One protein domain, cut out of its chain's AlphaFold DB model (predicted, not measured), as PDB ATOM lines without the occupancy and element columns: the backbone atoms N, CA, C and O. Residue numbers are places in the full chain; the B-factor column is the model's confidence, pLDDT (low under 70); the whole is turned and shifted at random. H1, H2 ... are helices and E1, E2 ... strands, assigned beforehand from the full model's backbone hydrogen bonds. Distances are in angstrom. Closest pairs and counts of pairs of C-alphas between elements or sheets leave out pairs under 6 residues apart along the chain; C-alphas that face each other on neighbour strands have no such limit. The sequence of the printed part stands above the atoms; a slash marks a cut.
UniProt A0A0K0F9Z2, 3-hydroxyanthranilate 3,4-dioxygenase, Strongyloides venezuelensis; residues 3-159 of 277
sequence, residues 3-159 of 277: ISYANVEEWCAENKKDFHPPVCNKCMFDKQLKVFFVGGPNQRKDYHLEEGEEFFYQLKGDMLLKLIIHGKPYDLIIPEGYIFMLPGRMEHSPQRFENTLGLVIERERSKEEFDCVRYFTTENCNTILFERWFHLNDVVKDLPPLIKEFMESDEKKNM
ATOM      1  N   ILE A   3      65.191   3.924  56.826       83.44
ATOM      2  CA  ILE A   3      65.439   3.720  55.403       83.44
ATOM      3  C   ILE A   3      66.907   4.020  55.125       83.44
ATOM      4  O   ILE A   3      67.412   5.085  55.477       83.44
ATOM      5  N   SER A   4      67.591   3.077  54.489       93.88
ATOM      6  CA  SER A   4      68.872   3.303  53.818       93.88
ATOM      7  C   SER A   4      68.667   3.025  52.336       93.88
ATOM      8  O   SER A   4      67.981   2.065  52.007       93.88
ATOM      9  N   TYR A   5      69.237   3.826  51.443       96.69
ATOM     10  CA  TYR A   5      69.144   3.557  50.012       96.69
ATOM     11  C   TYR A   5      70.404   4.010  49.284       96.69
ATOM     12  O   TYR A   5      71.158   4.836  49.803       96.69
ATOM     13  N   ALA A   6      70.617   3.454  48.100       97.50
ATOM     14  CA  ALA A   6      71.633   3.897  47.161       97.50
ATOM     15  C   ALA A   6      71.150   3.636  45.733       97.50
ATOM     16  O   ALA A   6      70.481   2.629  45.483       97.50
ATOM     17  N   ASN A   7      71.519   4.513  44.800       98.31
ATOM     18  CA  ASN A   7      71.380   4.210  43.386       98.31
ATOM     19  C   ASN A   7      72.493   3.241  42.972       98.31
ATOM     20  O   ASN A   7      73.673   3.518  43.186       98.31
ATOM     21  N   VAL A   8      72.126   2.088  42.419       98.06
ATOM     22  CA  VAL A   8      73.060   0.997  42.120       98.06
ATOM     23  C   VAL A   8      74.101   1.406  41.089       98.06
ATOM     24  O   VAL A   8      75.272   1.088  41.268       98.06
ATOM     25  N   GLU A   9      73.712   2.126  40.036       96.69
ATOM     26  CA  GLU A   9      74.659   2.537  38.995       96.69
ATOM     27  C   GLU A   9      75.707   3.500  39.554       96.69
ATOM     28  O   GLU A   9      76.907   3.290  39.360       96.69
ATOM     29  N   GLU A  10      75.262   4.513  40.299       98.12
ATOM     30  CA  GLU A  10      76.142   5.497  40.935       98.12
ATOM     31  C   GLU A  10      77.057   4.829  41.966       98.12
ATOM     32  O   GLU A  10      78.282   4.951  41.894       98.12
ATOM     33  N   TRP A  11      76.486   4.033  42.873       98.44
ATOM     34  CA  TRP A  11      77.242   3.356  43.921       98.44
ATOM     35  C   TRP A  11      78.257   2.365  43.342       98.44
ATOM     36  O   TRP A  11      79.398   2.296  43.803       98.44
ATOM     37  N   CYS A  12      77.898   1.609  42.302       97.38
ATOM     38  CA  CYS A  12      78.844   0.721  41.635       97.38
ATOM     39  C   CYS A  12      79.921   1.501  40.864       97.38
ATOM     40  O   CYS A  12      81.077   1.077  40.839       97.38
ATOM     41  N   ALA A  13      79.600   2.651  40.267       97.19
ATOM     42  CA  ALA A  13      80.602   3.494  39.620       97.19
ATOM     43  C   ALA A  13      81.640   4.017  40.629       97.19
ATOM     44  O   ALA A  13      82.845   3.926  40.374       97.19
ATOM     45  N   GLU A  14      81.193   4.475  41.800       98.06
ATOM     46  CA  GLU A  14      82.060   4.928  42.897       98.06
ATOM     47  C   GLU A  14      82.951   3.808  43.453       98.06
ATOM     48  O   GLU A  14      84.097   4.036  43.848       98.06
ATOM     49  N   ASN A  15      82.447   2.573  43.441       97.50
ATOM     50  CA  ASN A  15      83.113   1.404  44.010       97.50
ATOM     51  C   ASN A  15      83.746   0.478  42.962       97.50
ATOM     52  O   ASN A  15      84.162  -0.634  43.283       97.50
ATOM     53  N   LYS A  16      83.898   0.945  41.716       95.56
ATOM     54  CA  LYS A  16      84.362   0.143  40.571       95.56
ATOM     55  C   LYS A  16      85.648  -0.652  40.830       95.56
ATOM     56  O   LYS A  16      85.817  -1.753  40.305       95.56
ATOM     57  N   LYS A  17      86.564  -0.103  41.632       95.75
ATOM     58  CA  LYS A  17      87.836  -0.750  41.995       95.75
ATOM     59  C   LYS A  17      87.655  -2.055  42.782       95.75
ATOM     60  O   LYS A  17      88.497  -2.935  42.667       95.75
ATOM     61  N   ASP A  18      86.571  -2.182  43.545       96.00
ATOM     62  CA  ASP A  18      86.338  -3.318  44.441       96.00
ATOM     63  C   ASP A  18      85.790  -4.544  43.682       96.00
ATOM     64  O   ASP A  18      85.861  -5.666  44.172       96.00
ATOM     65  N   PHE A  19      85.302  -4.357  42.450       96.56
ATOM     66  CA  PHE A  19      84.736  -5.420  41.603       96.56
ATOM     67  C   PHE A  19      85.765  -6.136  40.723       96.56
ATOM     68  O   PHE A  19      85.396  -6.888  39.824       96.56
ATOM     69  N   HIS A  20      87.050  -5.914  40.987       94.50
ATOM     70  CA  HIS A  20      88.160  -6.563  40.301       94.50
ATOM     71  C   HIS A  20      89.080  -7.237  41.333       94.50
ATOM     72  O   HIS A  20      89.038  -6.888  42.523       94.50
ATOM     73  N   PRO A  21      89.926  -8.195  40.912       92.75
ATOM     74  CA  PRO A  21      90.910  -8.800  41.798       92.75
ATOM     75  C   PRO A  21      91.788  -7.751  42.501       92.75
ATOM     76  O   PRO A  21      92.146  -6.744  41.887       92.75
ATOM     77  N   PRO A  22      92.174  -7.980  43.771       86.56
ATOM     78  CA  PRO A  22      91.972  -9.203  44.560       86.56
ATOM     79  C   PRO A  22      90.667  -9.248  45.379       86.56
ATOM     80  O   PRO A  22      90.424 -10.245  46.050       86.56
ATOM     81  N   VAL A  23      89.857  -8.185  45.379       82.88
ATOM     82  CA  VAL A  23      88.685  -8.075  46.270       82.88
ATOM     83  C   VAL A  23      87.446  -8.713  45.634       82.88
ATOM     84  O   VAL A  23      86.758  -9.507  46.273       82.88
ATOM     85  N   CYS A  24      87.180  -8.394  44.363       93.19
ATOM     86  CA  CYS A  24      86.060  -8.876  43.542       93.19
ATOM     87  C   CYS A  24      84.640  -8.670  44.106       93.19
ATOM     88  O   CYS A  24      83.685  -9.047  43.433       93.19
ATOM     89  N   ASN A  25      84.451  -8.093  45.292       94.88
ATOM     90  CA  ASN A  25      83.139  -7.888  45.896       94.88
ATOM     91  C   ASN A  25      83.098  -6.671  46.822       94.88
ATOM     92  O   ASN A  25      84.116  -6.248  47.366       94.88
ATOM     93  N   LYS A  26      81.899  -6.133  47.039       95.75
ATOM     94  CA  LYS A  26      81.650  -5.119  48.060       95.75
ATOM     95  C   LYS A  26      80.242  -5.241  48.626       95.75
ATOM     96  O   LYS A  26      79.277  -5.356  47.872       95.75
ATOM     97  N   CYS A  27      80.130  -5.156  49.948       95.69
ATOM     98  CA  CYS A  27      78.852  -5.115  50.651       95.69
ATOM     99  C   CYS A  27      78.276  -3.689  50.656       95.69
ATOM    100  O   CYS A  27      78.941  -2.752  51.103       95.69
ATOM    101  N   MET A  28      77.050  -3.527  50.159       96.31
ATOM    102  CA  MET A  28      76.278  -2.281  50.211       96.31
ATOM    103  C   MET A  28      75.527  -2.157  51.539       96.31
ATOM    104  O   MET A  28      75.581  -1.112  52.189       96.31
ATOM    105  N   PHE A  29      74.859  -3.230  51.968       95.19
ATOM    106  CA  PHE A  29      74.137  -3.288  53.237       95.19
ATOM    107  C   PHE A  29      74.554  -4.522  54.028       95.19
ATOM    108  O   PHE A  29      74.419  -5.635  53.539       95.19
ATOM    109  N   ASP A  30      75.034  -4.309  55.254       91.94
ATOM    110  CA  ASP A  30      75.615  -5.347  56.114       91.94
ATOM    111  C   ASP A  30      74.836  -5.475  57.437       91.94
ATOM    112  O   ASP A  30      75.330  -5.143  58.519       91.94
ATOM    113  N   LYS A  31      73.552  -5.842  57.360       90.38
ATOM    114  CA  LYS A  31      72.703  -6.067  58.547       90.38
ATOM    115  C   LYS A  31      72.013  -7.422  58.449       90.38
ATOM    116  O   LYS A  31      72.734  -8.392  58.219       90.38
ATOM    117  N   GLN A  32      70.698  -7.507  58.675       93.50
ATOM    118  CA  GLN A  32      69.997  -8.789  58.601       93.50
ATOM    119  C   GLN A  32      69.973  -9.302  57.165       93.50
ATOM    120  O   GLN A  32      70.192 -10.490  56.973       93.50
ATOM    121  N   LEU A  33      69.791  -8.428  56.174       95.12
ATOM    122  CA  LEU A  33      70.157  -8.730  54.796       95.12
ATOM    123  C   LEU A  33      71.600  -8.291  54.550       95.12
ATOM    124  O   LEU A  33      72.009  -7.179  54.917       95.12
ATOM    125  N   LYS A  34      72.360  -9.173  53.904       95.19
ATOM    126  CA  LYS A  34      73.681  -8.875  53.365       95.19
ATOM    127  C   LYS A  34      73.538  -8.697  51.861       95.19
ATOM    128  O   LYS A  34      73.167  -9.626  51.151       95.19
ATOM    129  N   VAL A  35      73.779  -7.482  51.383       97.38
ATOM    130  CA  VAL A  35      73.563  -7.097  49.982       97.38
ATOM    131  C   VAL A  35      74.914  -6.816  49.349       97.38
ATOM    132  O   VAL A  35      75.507  -5.764  49.588       97.38
ATOM    133  N   PHE A  36      75.403  -7.757  48.549       97.12
ATOM    134  CA  PHE A  36      76.710  -7.690  47.910       97.12
ATOM    135  C   PHE A  36      76.600  -7.413  46.418       97.12
ATOM    136  O   PHE A  36      75.760  -7.976  45.724       97.12
ATOM    137  N   PHE A  37      77.535  -6.620  45.908       98.19
ATOM    138  CA  PHE A  37      77.846  -6.571  44.485       98.19
ATOM    139  C   PHE A  37      79.188  -7.246  44.252       98.19
ATOM    140  O   PHE A  37      80.162  -6.972  44.954       98.19
ATOM    141  N   VAL A  38      79.234  -8.140  43.274       97.75
ATOM    142  CA  VAL A  38      80.364  -9.034  43.037       97.75
ATOM    143  C   VAL A  38      80.727  -9.008  41.555       97.75
ATOM    144  O   VAL A  38      79.895  -9.312  40.696       97.75
ATOM    145  N   GLY A  39      81.971  -8.644  41.261       98.00
ATOM    146  CA  GLY A  39      82.543  -8.654  39.918       98.00
ATOM    147  C   GLY A  39      83.507  -9.816  39.693       98.00
ATOM    148  O   GLY A  39      83.423 -10.858  40.350       98.00
ATOM    149  N   GLY A  40      84.432  -9.646  38.753       96.81
ATOM    150  CA  GLY A  40      85.387 -10.680  38.370       96.81
ATOM    151  C   GLY A  40      86.578 -10.154  37.554       96.81
ATOM    152  O   GLY A  40      86.682  -8.952  37.306       96.81
ATOM    153  N   PRO A  41      87.492 -11.045  37.130       97.56
ATOM    154  CA  PRO A  41      87.357 -12.498  37.198       97.56
ATOM    155  C   PRO A  41      87.581 -13.045  38.614       97.56
ATOM    156  O   PRO A  41      88.479 -12.610  39.328       97.56
ATOM    157  N   ASN A  42      86.772 -14.024  39.010       94.69
ATOM    158  CA  ASN A  42      86.961 -14.792  40.235       94.69
ATOM    159  C   ASN A  42      86.504 -16.233  39.991       94.69
ATOM    160  O   ASN A  42      85.310 -16.488  39.836       94.69
ATOM    161  N   GLN A  43      87.459 -17.156  39.921       93.56
ATOM    162  CA  GLN A  43      87.209 -18.584  39.744       93.56
ATOM    163  C   GLN A  43      87.749 -19.324  40.954       93.56
ATOM    164  O   GLN A  43      88.873 -19.076  41.395       93.56
ATOM    165  N   ARG A  44      86.947 -20.244  41.480       93.06
ATOM    166  CA  ARG A  44      87.247 -20.937  42.731       93.06
ATOM    167  C   ARG A  44      86.813 -22.393  42.652       93.06
ATOM    168  O   ARG A  44      85.929 -22.743  41.875       93.06
ATOM    169  N   LYS A  45      87.488 -23.249  43.420       94.00
ATOM    170  CA  LYS A  45      87.225 -24.699  43.449       94.00
ATOM    171  C   LYS A  45      86.448 -25.142  44.677       94.00
ATOM    172  O   LYS A  45      86.017 -26.289  44.732       94.00
ATOM    173  N   ASP A  46      86.334 -24.274  45.669       95.50
ATOM    174  CA  ASP A  46      85.539 -24.570  46.838       95.50
ATOM    175  C   ASP A  46      84.056 -24.402  46.558       95.50
ATOM    176  O   ASP A  46      83.634 -23.483  45.853       95.50
ATOM    177  N   TYR A  47      83.294 -25.307  47.146       97.19
ATOM    178  CA  TYR A  47      81.855 -25.254  47.244       97.19
ATOM    179  C   TYR A  47      81.508 -24.753  48.637       97.19
ATOM    180  O   TYR A  47      81.959 -25.308  49.643       97.19
ATOM    181  N   HIS A  48      80.724 -23.689  48.679       97.00
ATOM    182  CA  HIS A  48      80.092 -23.210  49.889       97.00
ATOM    183  C   HIS A  48      78.773 -23.960  50.085       97.00
ATOM    184  O   HIS A  48      78.143 -24.431  49.136       97.00
ATOM    185  N   LEU A  49      78.417 -24.155  51.344       97.06
ATOM    186  CA  LEU A  49      77.195 -24.795  51.782       97.06
ATOM    187  C   LEU A  49      76.708 -24.037  53.016       97.06
ATOM    188  O   LEU A  49      77.438 -23.923  54.002       97.06
ATOM    189  N   GLU A  50      75.481 -23.537  52.952       97.06
ATOM    190  CA  GLU A  50      74.842 -22.797  54.036       97.06
ATOM    191  C   GLU A  50      73.387 -23.236  54.241       97.06
ATOM    192  O   GLU A  50      72.803 -23.909  53.393       97.06
ATOM    193  N   GLU A  51      72.787 -22.874  55.375       97.25
ATOM    194  CA  GLU A  51      71.382 -23.194  55.673       97.25
ATOM    195  C   GLU A  51      70.388 -22.156  55.128       97.25
ATOM    196  O   GLU A  51      69.195 -22.457  55.009       97.25
ATOM    197  N   GLY A  52      70.868 -20.946  54.818       96.44
ATOM    198  CA  GLY A  52      70.104 -19.875  54.190       96.44
ATOM    199  C   GLY A  52      69.960 -20.052  52.681       96.44
ATOM    200  O   GLY A  52      70.560 -20.931  52.077       96.44
ATOM    201  N   GLU A  53      69.093 -19.235  52.090       98.06
ATOM    202  CA  GLU A  53      68.945 -19.117  50.635       98.06
ATOM    203  C   GLU A  53      69.819 -17.961  50.136       98.06
ATOM    204  O   GLU A  53      70.100 -17.032  50.897       98.06
ATOM    205  N   GLU A  54      70.171 -17.976  48.850       98.56
ATOM    206  CA  GLU A  54      70.892 -16.879  48.197       98.56
ATOM    207  C   GLU A  54      70.158 -16.413  46.940       98.56
ATOM    208  O   GLU A  54      69.828 -17.201  46.051       98.56
ATOM    209  N   PHE A  55      69.929 -15.107  46.831       98.88
ATOM    210  CA  PHE A  55      69.355 -14.492  45.640       98.88
ATOM    211  C   PHE A  55      70.451 -13.893  44.761       98.88
ATOM    212  O   PHE A  55      71.201 -13.021  45.194       98.88
ATOM    213  N   PHE A  56      70.485 -14.295  43.495       98.88
ATOM    214  CA  PHE A  56      71.407 -13.805  42.478       98.88
ATOM    215  C   PHE A  56      70.670 -12.942  41.455       98.88
ATOM    216  O   PHE A  56      69.591 -13.306  40.988       98.88
ATOM    217  N   TYR A  57      71.295 -11.843  41.035       98.81
ATOM    218  CA  TYR A  57      70.880 -11.060  39.870       98.81
ATOM    219  C   TYR A  57      72.109 -10.597  39.083       98.81
ATOM    220  O   TYR A  57      72.940  -9.865  39.616       98.81
ATOM    221  N   GLN A  58      72.252 -11.005  37.820       98.75
ATOM    222  CA  GLN A  58      73.335 -10.507  36.966       98.75
ATOM    223  C   GLN A  58      72.956  -9.180  36.315       98.75
ATOM    224  O   GLN A  58      72.097  -9.137  35.439       98.75
ATOM    225  N   LEU A  59      73.619  -8.098  36.729       98.31
ATOM    226  CA  LEU A  59      73.425  -6.769  36.144       98.31
ATOM    227  C   LEU A  59      74.246  -6.586  34.870       98.31
ATOM    228  O   LEU A  59      73.832  -5.856  33.975       98.31
ATOM    229  N   LYS A  60      75.425  -7.213  34.810       98.44
ATOM    230  CA  LYS A  60      76.320  -7.149  33.661       98.44
ATOM    231  C   LYS A  60      77.076  -8.458  33.483       98.44
ATOM    232  O   LYS A  60      77.783  -8.887  34.394       98.44
ATOM    233  N   GLY A  61      77.037  -8.999  32.275       98.50
ATOM    234  CA  GLY A  61      77.683 -10.238  31.888       98.50
ATOM    235  C   GLY A  61      77.113 -11.469  32.589       98.50
ATOM    236  O   GLY A  61      76.323 -11.388  33.528       98.50
ATOM    237  N   ASP A  62      77.536 -12.625  32.103       98.69
ATOM    238  CA  ASP A  62      77.060 -13.904  32.607       98.69
ATOM    239  C   ASP A  62      77.916 -14.364  33.794       98.69
ATOM    240  O   ASP A  62      79.082 -13.988  33.934       98.69
ATOM    241  N   MET A  63      77.370 -15.243  34.629       98.75
ATOM    242  CA  MET A  63      78.163 -16.045  35.561       98.75
ATOM    243  C   MET A  63      77.864 -17.531  35.388       98.75
ATOM    244  O   MET A  63      76.819 -17.911  34.862       98.75
ATOM    245  N   LEU A  64      78.766 -18.369  35.892       98.81
ATOM    246  CA  LEU A  64      78.532 -19.799  36.044       98.81
ATOM    247  C   LEU A  64      78.449 -20.128  37.538       98.81
ATOM    248  O   LEU A  64      79.385 -19.863  38.284       98.81
ATOM    249  N   LEU A  65      77.348 -20.716  37.983       98.75
ATOM    250  CA  LEU A  65      77.186 -21.256  39.326       98.75
ATOM    251  C   LEU A  65      77.311 -22.779  39.249       98.75
ATOM    252  O   LEU A  65      76.422 -23.457  38.739       98.75
ATOM    253  N   LYS A  66      78.432 -23.326  39.726       98.25
ATOM    254  CA  LYS A  66      78.579 -24.783  39.814       98.25
ATOM    255  C   LYS A  66      77.809 -25.274  41.028       98.25
ATOM    256  O   LYS A  66      77.989 -24.724  42.106       98.25
ATOM    257  N   LEU A  67      76.992 -26.298  40.865       97.69
ATOM    258  CA  LEU A  67      76.127 -26.864  41.894       97.69
ATOM    259  C   LEU A  67      76.379 -28.361  42.033       97.69
ATOM    260  O   LEU A  67      76.881 -28.994  41.102       97.69
ATOM    261  N   ILE A  68      75.981 -28.932  43.166       96.38
ATOM    262  CA  ILE A  68      75.780 -30.376  43.308       96.38
ATOM    263  C   ILE A  68      74.276 -30.640  43.428       96.38
ATOM    264  O   ILE A  68      73.647 -30.270  44.415       96.38
ATOM    265  N   ILE A  69      73.690 -31.283  42.417       94.38
ATOM    266  CA  ILE A  69      72.261 -31.620  42.358       94.38
ATOM    267  C   ILE A  69      72.126 -33.139  42.356       94.38
ATOM    268  O   ILE A  69      72.722 -33.821  41.521       94.38
ATOM    269  N   HIS A  70      71.364 -33.688  43.308       92.38
ATOM    270  CA  HIS A  70      71.219 -35.141  43.498       92.38
ATOM    271  C   HIS A  70      72.573 -35.881  43.532       92.38
ATOM    272  O   HIS A  70      72.731 -36.956  42.949       92.38
ATOM    273  N   GLY A  71      73.572 -35.272  44.184       90.44
ATOM    274  CA  GLY A  71      74.930 -35.812  44.312       90.44
ATOM    275  C   GLY A  71      75.783 -35.743  43.040       90.44
ATOM    276  O   GLY A  71      76.823 -36.394  42.981       90.44
ATOM    277  N   LYS A  72      75.357 -34.999  42.011       92.62
ATOM    278  CA  LYS A  72      76.080 -34.855  40.741       92.62
ATOM    279  C   LYS A  72      76.418 -33.392  40.455       92.62
ATOM    280  O   LYS A  72      75.581 -32.529  40.714       92.62
ATOM    281  N   PRO A  73      77.599 -33.102  39.884       95.94
ATOM    282  CA  PRO A  73      77.948 -31.749  39.484       95.94
ATOM    283  C   PRO A  73      77.020 -31.257  38.370       95.94
ATOM    284  O   PRO A  73      76.695 -31.997  37.438       95.94
ATOM    285  N   TYR A  74      76.616 -29.998  38.470       96.75
ATOM    286  CA  TYR A  74      75.764 -29.312  37.509       96.75
ATOM    287  C   TYR A  74      76.261 -27.878  37.313       96.75
ATOM    288  O   TYR A  74      76.461 -27.145  38.276       96.75
ATOM    289  N   ASP A  75      76.459 -27.479  36.062       97.81
ATOM    290  CA  ASP A  75      76.957 -26.156  35.697       97.81
ATOM    291  C   ASP A  75      75.771 -25.268  35.282       97.81
ATOM    292  O   ASP A  75      75.255 -25.399  34.172       97.81
ATOM    293  N   LEU A  76      75.333 -24.370  36.172       98.56
ATOM    294  CA  LEU A  76      74.223 -23.450  35.918       98.56
ATOM    295  C   LEU A  76      74.734 -22.101  35.403       98.56
ATOM    296  O   LEU A  76      75.389 -21.361  36.134       98.56
ATOM    297  N   ILE A  77      74.403 -21.735  34.166       98.75
ATOM    298  CA  ILE A  77      74.685 -20.387  33.651       98.75
ATOM    299  C   ILE A  77      73.572 -19.442  34.107       98.75
ATOM    300  O   ILE A  77      72.397 -19.719  33.881       98.75
ATOM    301  N   ILE A  78      73.942 -18.307  34.701       98.81
ATOM    302  CA  ILE A  78      73.022 -17.205  35.015       98.81
ATOM    303  C   ILE A  78      73.405 -16.039  34.095       98.81
ATOM    304  O   ILE A  78      74.437 -15.407  34.342       98.81
ATOM    305  N   PRO A  79      72.644 -15.785  33.014       98.81
ATOM    306  CA  PRO A  79      72.998 -14.752  32.045       98.81
ATOM    307  C   PRO A  79      72.757 -13.325  32.548       98.81
ATOM    308  O   PRO A  79      71.993 -13.109  33.491       98.81
ATOM    309  N   GLU A  80      73.330 -12.337  31.864       98.75
ATOM    310  CA  GLU A  80      73.010 -10.918  32.082       98.75
ATOM    311  C   GLU A  80      71.490 -10.659  32.033       98.75
ATOM    312  O   GLU A  80      70.776 -11.106  31.131       98.75
ATOM    313  N   GLY A  81      70.972  -9.920  33.016       98.50
ATOM    314  CA  GLY A  81      69.549  -9.613  33.156       98.50
ATOM    315  C   GLY A  81      68.717 -10.735  33.788       98.50
ATOM    316  O   GLY A  81      67.493 -10.597  33.885       98.50
ATOM    317  N   TYR A  82      69.336 -11.843  34.210       98.88
ATOM    318  CA  TYR A  82      68.641 -12.957  34.854       98.88
ATOM    319  C   TYR A  82      68.803 -12.943  36.371       98.88
ATOM    320  O   TYR A  82      69.862 -12.609  36.909       98.88
ATOM    321  N   ILE A  83      67.730 -13.356  37.040       98.88
ATOM    322  CA  ILE A  83      67.676 -13.620  38.474       98.88
ATOM    323  C   ILE A  83      67.583 -15.121  38.740       98.88
ATOM    324  O   ILE A  83      67.033 -15.871  37.930       98.88
ATOM    325  N   PHE A  84      68.107 -15.552  39.881       98.81
ATOM    326  CA  PHE A  84      68.056 -16.937  40.337       98.81
ATOM    327  C   PHE A  84      67.998 -16.973  41.866       98.81
ATOM    328  O   PHE A  84      68.690 -16.200  42.523       98.81
ATOM    329  N   MET A  85      67.173 -17.856  42.425       98.56
ATOM    330  CA  MET A  85      67.121 -18.109  43.863       98.56
ATOM    331  C   MET A  85      67.724 -19.485  44.120       98.56
ATOM    332  O   MET A  85      67.214 -20.481  43.614       98.56
ATOM    333  N   LEU A  86      68.803 -19.531  44.893       98.38
ATOM    334  CA  LEU A  86      69.433 -20.765  45.327       98.38
ATOM    335  C   LEU A  86      68.758 -21.248  46.621       98.38
ATOM    336  O   LEU A  86      68.786 -20.524  47.622       98.38
ATOM    337  N   PRO A  87      68.166 -22.453  46.631       97.06
ATOM    338  CA  PRO A  87      67.667 -23.058  47.856       97.06
ATOM    339  C   PRO A  87      68.773 -23.299  48.890       97.06
ATOM    340  O   PRO A  87      69.916 -23.606  48.545       97.06
ATOM    341  N   GLY A  88      68.407 -23.260  50.172       96.31
ATOM    342  CA  GLY A  88      69.348 -23.568  51.244       96.31
ATOM    343  C   GLY A  88      69.798 -25.026  51.265       96.31
ATOM    344  O   GLY A  88      69.112 -25.935  50.788       96.31
ATOM    345  N   ARG A  89      70.966 -25.245  51.870       96.44
ATOM    346  CA  ARG A  89      71.675 -26.528  51.974       96.44
ATOM    347  C   ARG A  89      72.049 -27.135  50.623       96.44
ATOM    348  O   ARG A  89      72.084 -28.358  50.487       96.44
ATOM    349  N   MET A  90      72.360 -26.289  49.644       96.06
ATOM    350  CA  MET A  90      72.918 -26.699  48.358       96.06
ATOM    351  C   MET A  90      74.389 -26.310  48.252       96.06
ATOM    352  O   MET A  90      74.762 -25.158  48.472       96.06
ATOM    353  N   GLU A  91      75.224 -27.280  47.888       97.31
ATOM    354  CA  GLU A  91      76.640 -27.044  47.619       97.31
ATOM    355  C   GLU A  91      76.779 -26.251  46.322       97.31
ATOM    356  O   GLU A  91      76.333 -26.704  45.263       97.31
ATOM    357  N   HIS A  92      77.427 -25.092  46.394       97.81
ATOM    358  CA  HIS A  92      77.527 -24.186  45.260       97.81
ATOM    359  C   HIS A  92      78.897 -23.492  45.180       97.81
ATOM    360  O   HIS A  92      79.531 -23.187  46.184       97.81
ATOM    361  N   SER A  93      79.384 -23.247  43.964       97.62
ATOM    362  CA  SER A  93      80.685 -22.630  43.697       97.62
ATOM    363  C   SER A  93      80.558 -21.579  42.587       97.62
ATOM    364  O   SER A  93      80.571 -21.921  41.394       97.62
ATOM    365  N   PRO A  94      80.405 -20.290  42.947       97.81
ATOM    366  CA  PRO A  94      80.262 -19.201  41.985       97.81
ATOM    367  C   PRO A  94      81.541 -18.968  41.174       97.81
ATOM    368  O   PRO A  94      82.623 -18.799  41.734       97.81
ATOM    369  N   GLN A  95      81.398 -18.880  39.855       98.38
ATOM    370  CA  GLN A  95      82.453 -18.552  38.899       98.38
ATOM    371  C   GLN A  95      82.075 -17.262  38.174       98.38
ATOM    372  O   GLN A  95      81.054 -17.190  37.483       98.38
ATOM    373  N   ARG A  96      82.901 -16.229  38.332       98.25
ATOM    374  CA  ARG A  96      82.680 -14.910  37.734       98.25
ATOM    375  C   ARG A  96      83.759 -14.598  36.718       98.25
ATOM    376  O   ARG A  96      84.945 -14.827  36.961       98.25
ATOM    377  N   PHE A  97      83.339 -14.060  35.583       98.06
ATOM    378  CA  PHE A  97      84.231 -13.716  34.483       98.06
ATOM    379  C   PHE A  97      84.645 -12.244  34.549       98.06
ATOM    380  O   PHE A  97      84.111 -11.458  35.335       98.06
ATOM    381  N   GLU A  98      85.640 -11.871  33.753       97.12
ATOM    382  CA  GLU A  98      86.090 -10.485  33.654       97.12
ATOM    383  C   GLU A  98      84.956  -9.568  33.169       97.12
ATOM    384  O   GLU A  98      84.127  -9.969  32.356       97.12
ATOM    385  N   ASN A  99      84.931  -8.323  33.653       95.81
ATOM    386  CA  ASN A  99      83.948  -7.302  33.270       95.81
ATOM    387  C   ASN A  99      82.477  -7.643  33.590       95.81
ATOM    388  O   ASN A  99      81.583  -6.987  33.044       95.81
ATOM    389  N   THR A 100      82.234  -8.602  34.488       98.38
ATOM    390  CA  THR A 100      80.901  -8.954  35.003       98.38
ATOM    391  C   THR A 100      80.561  -8.183  36.283       98.38
ATOM    392  O   THR A 100      81.455  -7.695  36.980       98.38
ATOM    393  N   LEU A 101      79.272  -8.062  36.595       98.56
ATOM    394  CA  LEU A 101      78.762  -7.506  37.845       98.56
ATOM    395  C   LEU A 101      77.425  -8.170  38.188       98.56
ATOM    396  O   LEU A 101      76.448  -8.028  37.455       98.56
ATOM    397  N   GLY A 102      77.367  -8.836  39.339       98.56
ATOM    398  CA  GLY A 102      76.128  -9.402  39.864       98.56
ATOM    399  C   GLY A 102      75.848  -8.966  41.294       98.56
ATOM    400  O   GLY A 102      76.769  -8.750  42.077       98.56
ATOM    401  N   LEU A 103      74.569  -8.878  41.621       98.69
ATOM    402  CA  LEU A 103      74.029  -8.724  42.961       98.69
ATOM    403  C   LEU A 103      73.853 -10.112  43.587       98.69
ATOM    404  O   LEU A 103      73.354 -11.029  42.931       98.69
ATOM    405  N   VAL A 104      74.271 -10.246  44.842       98.44
ATOM    406  CA  VAL A 104      74.003 -11.401  45.704       98.44
ATOM    407  C   VAL A 104      73.355 -10.886  46.981       98.44
ATOM    408  O   VAL A 104      73.859  -9.936  47.586       98.44
ATOM    409  N   ILE A 105      72.230 -11.479  47.368       98.44
ATOM    410  CA  ILE A 105      71.562 -11.183  48.632       98.44
ATOM    411  C   ILE A 105      71.431 -12.474  49.424       98.44
ATOM    412  O   ILE A 105      70.832 -13.438  48.956       98.44
ATOM    413  N   GLU A 106      71.959 -12.441  50.636       96.69
ATOM    414  CA  GLU A 106      71.816 -13.484  51.648       96.69
ATOM    415  C   GLU A 106      71.315 -12.844  52.951       96.69
ATOM    416  O   GLU A 106      71.170 -11.616  53.054       96.69
ATOM    417  N   ARG A 107      71.075 -13.663  53.977       95.12
ATOM    418  CA  ARG A 107      70.725 -13.176  55.315       95.12
ATOM    419  C   ARG A 107      71.767 -13.532  56.363       95.12
ATOM    420  O   ARG A 107      72.471 -14.534  56.260       95.12
ATOM    421  N   GLU A 108      71.789 -12.744  57.428       94.50
ATOM    422  CA  GLU A 108      72.495 -13.078  58.658       94.50
ATOM    423  C   GLU A 108      72.071 -14.467  59.167       94.50
ATOM    424  O   GLU A 108      70.894 -14.858  59.105       94.50
ATOM    425  N   ARG A 109      73.064 -15.218  59.645       95.25
ATOM    426  CA  ARG A 109      72.879 -16.558  60.197       95.25
ATOM    427  C   ARG A 109      72.264 -16.488  61.594       95.25
ATOM    428  O   ARG A 109      72.547 -15.569  62.366       95.25
ATOM    429  N   SER A 110      71.451 -17.477  61.952       93.12
ATOM    430  CA  SER A 110      71.110 -17.709  63.358       93.12
ATOM    431  C   SER A 110      72.343 -18.216  64.119       93.12
ATOM    432  O   SER A 110      73.330 -18.651  63.529       93.12
ATOM    433  N   LYS A 111      72.301 -18.185  65.456       92.44
ATOM    434  CA  LYS A 111      73.435 -18.633  66.290       92.44
ATOM    435  C   LYS A 111      73.698 -20.136  66.191       92.44
ATOM    436  O   LYS A 111      74.758 -20.606  66.590       92.44
ATOM    437  N   GLU A 112      72.708 -20.881  65.725       95.31
ATOM    438  CA  GLU A 112      72.713 -22.330  65.594       95.31
ATOM    439  C   GLU A 112      73.110 -22.773  64.184       95.31
ATOM    440  O   GLU A 112      73.457 -23.938  64.003       95.31
ATOM    441  N   GLU A 113      73.070 -21.858  63.212       96.75
ATOM    442  CA  GLU A 113      73.362 -22.155  61.815       96.75
ATOM    443  C   GLU A 113      74.860 -22.285  61.561       96.75
ATOM    444  O   GLU A 113      75.678 -21.529  62.097       96.75
ATOM    445  N   PHE A 114      75.203 -23.257  60.721       97.19
ATOM    446  CA  PHE A 114      76.573 -23.492  60.284       97.19
ATOM    447  C   PHE A 114      76.724 -23.297  58.780       97.19
ATOM    448  O   PHE A 114      75.901 -23.751  57.984       97.19
ATOM    449  N   ASP A 115      77.864 -22.739  58.410       97.88
ATOM    450  CA  ASP A 115      78.364 -22.708  57.047       97.88
ATOM    451  C   ASP A 115      79.473 -23.751  56.891       97.88
ATOM    452  O   ASP A 115      80.138 -24.159  57.857       97.88
ATOM    453  N   CYS A 116      79.682 -24.189  55.655       97.56
ATOM    454  CA  CYS A 116      80.747 -25.099  55.287       97.56
ATOM    455  C   CYS A 116      81.438 -24.648  54.002       97.56
ATOM    456  O   CYS A 116      80.789 -24.315  53.014       97.56
ATOM    457  N   VAL A 117      82.769 -24.676  54.014       96.81
ATOM    458  CA  VAL A 117      83.586 -24.609  52.798       96.81
ATOM    459  C   VAL A 117      84.138 -25.995  52.541       96.81
ATOM    460  O   VAL A 117      84.779 -26.581  53.418       96.81
ATOM    461  N   ARG A 118      83.917 -26.501  51.333       96.19
ATOM    462  CA  ARG A 118      84.246 -27.864  50.940       96.19
ATOM    463  C   ARG A 118      85.008 -27.893  49.623       96.19
ATOM    464  O   ARG A 118      84.697 -27.159  48.694       96.19
ATOM    465  N   TYR A 119      85.973 -28.793  49.520       97.38
ATOM    466  CA  TYR A 119      86.682 -29.101  48.283       97.38
ATOM    467  C   TYR A 119      86.476 -30.566  47.924       97.38
ATOM    468  O   TYR A 119      86.386 -31.423  48.805       97.38
ATOM    469  N   PHE A 120      86.464 -30.863  46.629       96.38
ATOM    470  CA  PHE A 120      86.354 -32.223  46.109       96.38
ATOM    471  C   PHE A 120      87.678 -32.707  45.515       96.38
ATOM    472  O   PHE A 120      88.510 -31.922  45.059       96.38
ATOM    473  N   THR A 121      87.862 -34.026  45.516       91.12
ATOM    474  CA  THR A 121      89.052 -34.697  44.958       91.12
ATOM    475  C   THR A 121      89.177 -34.507  43.445       91.12
ATOM    476  O   THR A 121      90.282 -34.430  42.913       91.12
ATOM    477  N   THR A 122      88.043 -34.422  42.746       88.25
ATOM    478  CA  THR A 122      87.949 -34.317  41.285       88.25
ATOM    479  C   THR A 122      86.798 -33.399  40.885       88.25
ATOM    480  O   THR A 122      85.909 -33.125  41.688       88.25
ATOM    481  N   GLU A 123      86.774 -32.976  39.619       83.31
ATOM    482  CA  GLU A 123      85.684 -32.166  39.047       83.31
ATOM    483  C   GLU A 123      84.344 -32.915  38.998       83.31
ATOM    484  O   GLU A 123      83.286 -32.293  39.011       83.31
ATOM    485  N   ASN A 124      84.375 -34.251  39.041       86.81
ATOM    486  CA  ASN A 124      83.168 -35.072  39.146       86.81
ATOM    487  C   ASN A 124      82.502 -34.980  40.526       86.81
ATOM    488  O   ASN A 124      81.415 -35.511  40.700       86.81
ATOM    489  N   CYS A 125      83.159 -34.358  41.513       87.69
ATOM    490  CA  CYS A 125      82.622 -34.113  42.852       87.69
ATOM    491  C   CYS A 125      82.126 -35.369  43.600       87.69
ATOM    492  O   CYS A 125      81.362 -35.279  44.552       87.69
ATOM    493  N   ASN A 126      82.619 -36.557  43.229       85.81
ATOM    494  CA  ASN A 126      82.193 -37.832  43.821       85.81
ATOM    495  C   ASN A 126      82.712 -38.057  45.250       85.81
ATOM    496  O   ASN A 126      82.252 -38.953  45.955       85.81
ATOM    497  N   THR A 127      83.755 -37.334  45.659       93.69
ATOM    498  CA  THR A 127      84.418 -37.563  46.945       93.69
ATOM    499  C   THR A 127      84.943 -36.254  47.500       93.69
ATOM    500  O   THR A 127      85.735 -35.566  46.844       93.69
ATOM    501  N   ILE A 128      84.505 -35.942  48.718       96.62
ATOM    502  CA  ILE A 128      84.940 -34.781  49.488       96.62
ATOM    503  C   ILE A 128      86.415 -34.963  49.853       96.62
ATOM    504  O   ILE A 128      86.801 -35.993  50.399       96.62
ATOM    505  N   LEU A 129      87.238 -33.966  49.536       97.62
ATOM    506  CA  LEU A 129      88.669 -33.933  49.838       97.62
ATOM    507  C   LEU A 129      88.947 -33.265  51.186       97.62
ATOM    508  O   LEU A 129      89.805 -33.716  51.940       97.62
ATOM    509  N   PHE A 130      88.257 -32.162  51.463       98.00
ATOM    510  CA  PHE A 130      88.515 -31.305  52.613       98.00
ATOM    511  C   PHE A 130      87.268 -30.488  52.925       98.00
ATOM    512  O   PHE A 130      86.624 -29.993  52.001       98.00
ATOM    513  N   GLU A 131      86.954 -30.297  54.203       97.62
ATOM    514  CA  GLU A 131      85.886 -29.385  54.609       97.62
ATOM    515  C   GLU A 131      86.166 -28.672  55.931       97.62
ATOM    516  O   GLU A 131      86.871 -29.177  56.809       97.62
ATOM    517  N   ARG A 132      85.576 -27.487  56.091       97.50
ATOM    518  CA  ARG A 132      85.571 -26.732  57.345       97.50
ATOM    519  C   ARG A 132      84.165 -26.245  57.632       97.50
ATOM    520  O   ARG A 132      83.594 -25.537  56.815       97.50
ATOM    521  N   TRP A 133      83.663 -26.609  58.809       97.56
ATOM    522  CA  TRP A 133      82.383 -26.161  59.353       97.56
ATOM    523  C   TRP A 133      82.608 -25.043  60.362       97.56
ATOM    524  O   TRP A 133      83.440 -25.191  61.261       97.56
ATOM    525  N   PHE A 134      81.866 -23.947  60.237       96.25
ATOM    526  CA  PHE A 134      82.071 -22.742  61.036       96.25
ATOM    527  C   PHE A 134      80.775 -21.937  61.182       96.25
ATOM    528  O   PHE A 134      79.816 -22.144  60.446       96.25
ATOM    529  N   HIS A 135      80.752 -21.026  62.153       95.75
ATOM    530  CA  HIS A 135      79.714 -20.002  62.247       95.75
ATOM    531  C   HIS A 135      80.202 -18.761  61.509       95.75
ATOM    532  O   HIS A 135      81.218 -18.178  61.898       95.75
ATOM    533  N   LEU A 136      79.496 -18.379  60.449       93.38
ATOM    534  CA  LEU A 136      79.829 -17.206  59.655       93.38
ATOM    535  C   LEU A 136      79.335 -15.935  60.360       93.38
ATOM    536  O   LEU A 136      78.138 -15.776  60.585       93.38
ATOM    537  N   ASN A 137      80.254 -15.021  60.688       87.44
ATOM    538  CA  ASN A 137      79.917 -13.702  61.236       87.44
ATOM    539  C   ASN A 137      80.282 -12.579  60.257       87.44
ATOM    540  O   ASN A 137      79.541 -11.607  60.120       87.44
ATOM    541  N   ASP A 138      81.428 -12.705  59.586       84.94
ATOM    542  CA  ASP A 138      81.932 -11.739  58.612       84.94
ATOM    543  C   ASP A 138      82.658 -12.483  57.486       84.94
ATOM    544  O   ASP A 138      83.784 -12.951  57.651       84.94
ATOM    545  N   VAL A 139      82.029 -12.563  56.311       81.62
ATOM    546  CA  VAL A 139      82.560 -13.301  55.151       81.62
ATOM    547  C   VAL A 139      83.940 -12.821  54.705       81.62
ATOM    548  O   VAL A 139      84.764 -13.624  54.267       81.62
ATOM    549  N   VAL A 140      84.241 -11.530  54.870       79.12
ATOM    550  CA  VAL A 140      85.521 -10.945  54.453       79.12
ATOM    551  C   VAL A 140      86.645 -11.351  55.408       79.12
ATOM    552  O   VAL A 140      87.804 -11.421  54.998       79.12
ATOM    553  N   LYS A 141      86.326 -11.641  56.674       85.94
ATOM    554  CA  LYS A 141      87.309 -12.043  57.691       85.94
ATOM    555  C   LYS A 141      87.398 -13.551  57.878       85.94
ATOM    556  O   LYS A 141      88.501 -14.068  58.037       85.94
ATOM    557  N   ASP A 142      86.262 -14.237  57.853       90.25
ATOM    558  CA  ASP A 142      86.149 -15.630  58.283       90.25
ATOM    559  C   ASP A 142      86.515 -16.607  57.160       90.25
ATOM    560  O   ASP A 142      87.108 -17.655  57.414       90.25
ATOM    561  N   LEU A 143      86.229 -16.255  55.902       88.88
ATOM    562  CA  LEU A 143      86.439 -17.143  54.756       88.88
ATOM    563  C   LEU A 143      87.910 -17.255  54.305       88.88
ATOM    564  O   LEU A 143      88.374 -18.378  54.074       88.88
ATOM    565  N   PRO A 144      88.689 -16.154  54.184       90.06
ATOM    566  CA  PRO A 144      90.060 -16.239  53.678       90.06
ATOM    567  C   PRO A 144      90.994 -17.160  54.483       90.06
ATOM    568  O   PRO A 144      91.762 -17.890  53.851       90.06
ATOM    569  N   PRO A 145      90.950 -17.202  55.833       93.94
ATOM    570  CA  PRO A 145      91.745 -18.150  56.612       93.94
ATOM    571  C   PRO A 145      91.445 -19.619  56.289       93.94
ATOM    572  O   PRO A 145      92.380 -20.412  56.210       93.94
ATOM    573  N   LEU A 146      90.178 -19.978  56.052       94.62
ATOM    574  CA  LEU A 146      89.767 -21.353  55.731       94.62
ATOM    575  C   LEU A 146      90.244 -21.773  54.337       94.62
ATOM    576  O   LEU A 146      90.729 -22.888  54.139       94.62
ATOM    577  N   ILE A 147      90.158 -20.855  53.369       92.44
ATOM    578  CA  ILE A 147      90.699 -21.067  52.021       92.44
ATOM    579  C   ILE A 147      92.219 -21.218  52.090       92.44
ATOM    580  O   ILE A 147      92.772 -22.148  51.506       92.44
ATOM    581  N   LYS A 148      92.900 -20.337  52.831       94.94
ATOM    582  CA  LYS A 148      94.353 -20.397  53.018       94.94
ATOM    583  C   LYS A 148      94.781 -21.721  53.651       94.94
ATOM    584  O   LYS A 148      95.726 -22.333  53.164       94.94
ATOM    585  N   GLU A 149      94.061 -22.180  54.674       96.50
ATOM    586  CA  GLU A 149      94.323 -23.465  55.323       96.50
ATOM    587  C   GLU A 149      94.296 -24.618  54.313       96.50
ATOM    588  O   GLU A 149      95.228 -25.419  54.282       96.50
ATOM    589  N   PHE A 150      93.279 -24.678  53.446       96.56
ATOM    590  CA  PHE A 150      93.245 -25.687  52.391       96.56
ATOM    591  C   PHE A 150      94.408 -25.515  51.408       96.56
ATOM    592  O   PHE A 150      95.093 -26.485  51.096       96.56
ATOM    593  N   MET A 151      94.663 -24.296  50.933       95.44
ATOM    594  CA  MET A 151      95.698 -24.032  49.927       95.44
ATOM    595  C   MET A 151      97.112 -24.401  50.406       95.44
ATOM    596  O   MET A 151      97.949 -24.770  49.584       95.44
ATOM    597  N   GLU A 152      97.363 -24.348  51.715       97.00
ATOM    598  CA  GLU A 152      98.634 -24.715  52.359       97.00
ATOM    599  C   GLU A 152      98.669 -26.173  52.869       97.00
ATOM    600  O   GLU A 152      99.656 -26.589  53.478       97.00
ATOM    601  N   SER A 153      97.616 -26.961  52.633       96.94
ATOM    602  CA  SER A 153      97.475 -28.322  53.171       96.94
ATOM    603  C   SER A 153      98.137 -29.411  52.314       96.94
ATOM    604  O   SER A 153      98.284 -29.282  51.093       96.94
ATOM    605  N   ASP A 154      98.484 -30.536  52.950       97.25
ATOM    606  CA  ASP A 154      98.947 -31.738  52.244       97.25
ATOM    607  C   ASP A 154      97.825 -32.332  51.379       97.25
ATOM    608  O   ASP A 154      98.094 -32.843  50.293       97.25
ATOM    609  N   GLU A 155      96.565 -32.197  51.800       96.88
ATOM    610  CA  GLU A 155      95.384 -32.591  51.033       96.88
ATOM    611  C   GLU A 155      95.324 -31.854  49.687       96.88
ATOM    612  O   GLU A 155      95.114 -32.474  48.643       96.88
ATOM    613  N   LYS A 156      95.582 -30.537  49.663       95.94
ATOM    614  CA  LYS A 156      95.674 -29.770  48.408       95.94
ATOM    615  C   LYS A 156      96.881 -30.179  47.570       95.94
ATOM    616  O   LYS A 156      96.786 -30.165  46.337       95.94
ATOM    617  N   LYS A 157      98.018 -30.474  48.204       95.44
ATOM    618  CA  LYS A 157      99.267 -30.836  47.521       95.44
ATOM    619  C   LYS A 157      99.172 -32.203  46.845       95.44
ATOM    620  O   LYS A 157      99.562 -32.332  45.689       95.44
ATOM    621  N   ASN A 158      98.647 -33.191  47.560       94.88
ATOM    622  CA  ASN A 158      98.597 -34.583  47.125       94.88
ATOM    623  C   ASN A 158      97.277 -34.922  46.420       94.88
ATOM    624  O   ASN A 158      97.215 -35.916  45.710       94.88
ATOM    625  N   MET A 159      96.244 -34.080  46.576       94.44
ATOM    626  CA  MET A 159      94.877 -34.337  46.102       94.44
ATOM    627  C   MET A 159      94.283 -35.632  46.681       94.44
ATOM    628  O   MET A 159      93.474 -36.302  46.041       94.44
TER     629      MET A 159
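Overview. This is residues 3 to 159 of the 277 residues of the protein "3-hydroxyanthranilate 3,4-dioxygenase" of Strongyloides venezuelensis (UniProt A0A0K0F9Z2). The strands form a flattened, incompletely closed barrel: the twisted sheet E2 E3 E10 E5 E8 makes one wall, and the small sheets E7 E6 E9 and E4 E11 E12, which come edge to edge at E9 and E4, make the other. H3 covers one face of E11 and E12 with H4 beyond it, while E1, H1 and H2 gather at the E2 and E3 end of the large sheet. The 157 printed residues hold twelve named strands and four named helices, in the order E1 H1 H2, E2 to E12, H3 H4; each sheet is antiparallel and the class is mixed. The whole is compact, with a radius of gyration of the C-alphas of 15.6 A and spans of 46 by 33 by 30 A.

Along the chain. The largest sheet has E2, residues 25 to 30, E3, 33 to 39 and 19.4 A long, E10, 101 to 107 and 20.0 A, E5, 54 to 60 and 18.3 A, and E8, 82 to 86. The next has E7, 72 to 78 and 18.8 A, E6, 63 to 69 and 18.0 A, and E9, 92 to 96. The third has E4, 47 to 49, E11, 115 to 120, and E12, 128 to 134. E1 is residues 3 to 7, from C-alpha 3 at (65.439, 3.720, 55.403), H1 8 to 14, and H2 16 to 19. H3 is 139 to 151, 17.7 A, and H4 154 to 158, ending at C-alpha 158 at (98.597, -34.583, 47.125).

Arrangement. The largest sheet is twisted, with edge strands E2 and E8. Within hydrogen-bond range are N 26 and O 37 in the hairpin E2 and E3, 2.8 A, N 36 and O 104 of E3 and E10, 2.8 A, N 57 and O 103 of E5 and E10, 2.9 A, and N 56 and O 84 of E5 and E8, 2.8 A. H1 is on this sheet at a height of 9.3 A. E1 pairs with no named strand. In the hairpin E6 and E7, N 65 and O 76 are 2.8 A apart; N 64 and O 95 of E6 and E9 are 3.0 A apart. The closest C-alphas of E4 and E9, Tyr 47 and Ser 93, are 4.6 A apart. N 47 and O 118 of E4 and E11 are 2.8 A apart, as are N 119 and O 130 in the hairpin E11 and E12. H3 is on the sheet E4 E11 E12, two layers, a helix on one face of a sheet, at a height of 9.7 A; its closest C-alpha to E12 is Leu 146, 7.0 A from Arg 132. H4 only grazes that sheet with residues 155 to 156. Every O i to N i+4 pair is within range in H1 and H4, 6 of 9 in H3, and H2 is too short for one.

Size, cuts and confidence. The C-alphas farthest apart, of Ile 3 and Asn 158, are 51.3 A apart. The printed part has no cut and no long link. Its mean pLDDT is 95.5, and no printed residue is under 70.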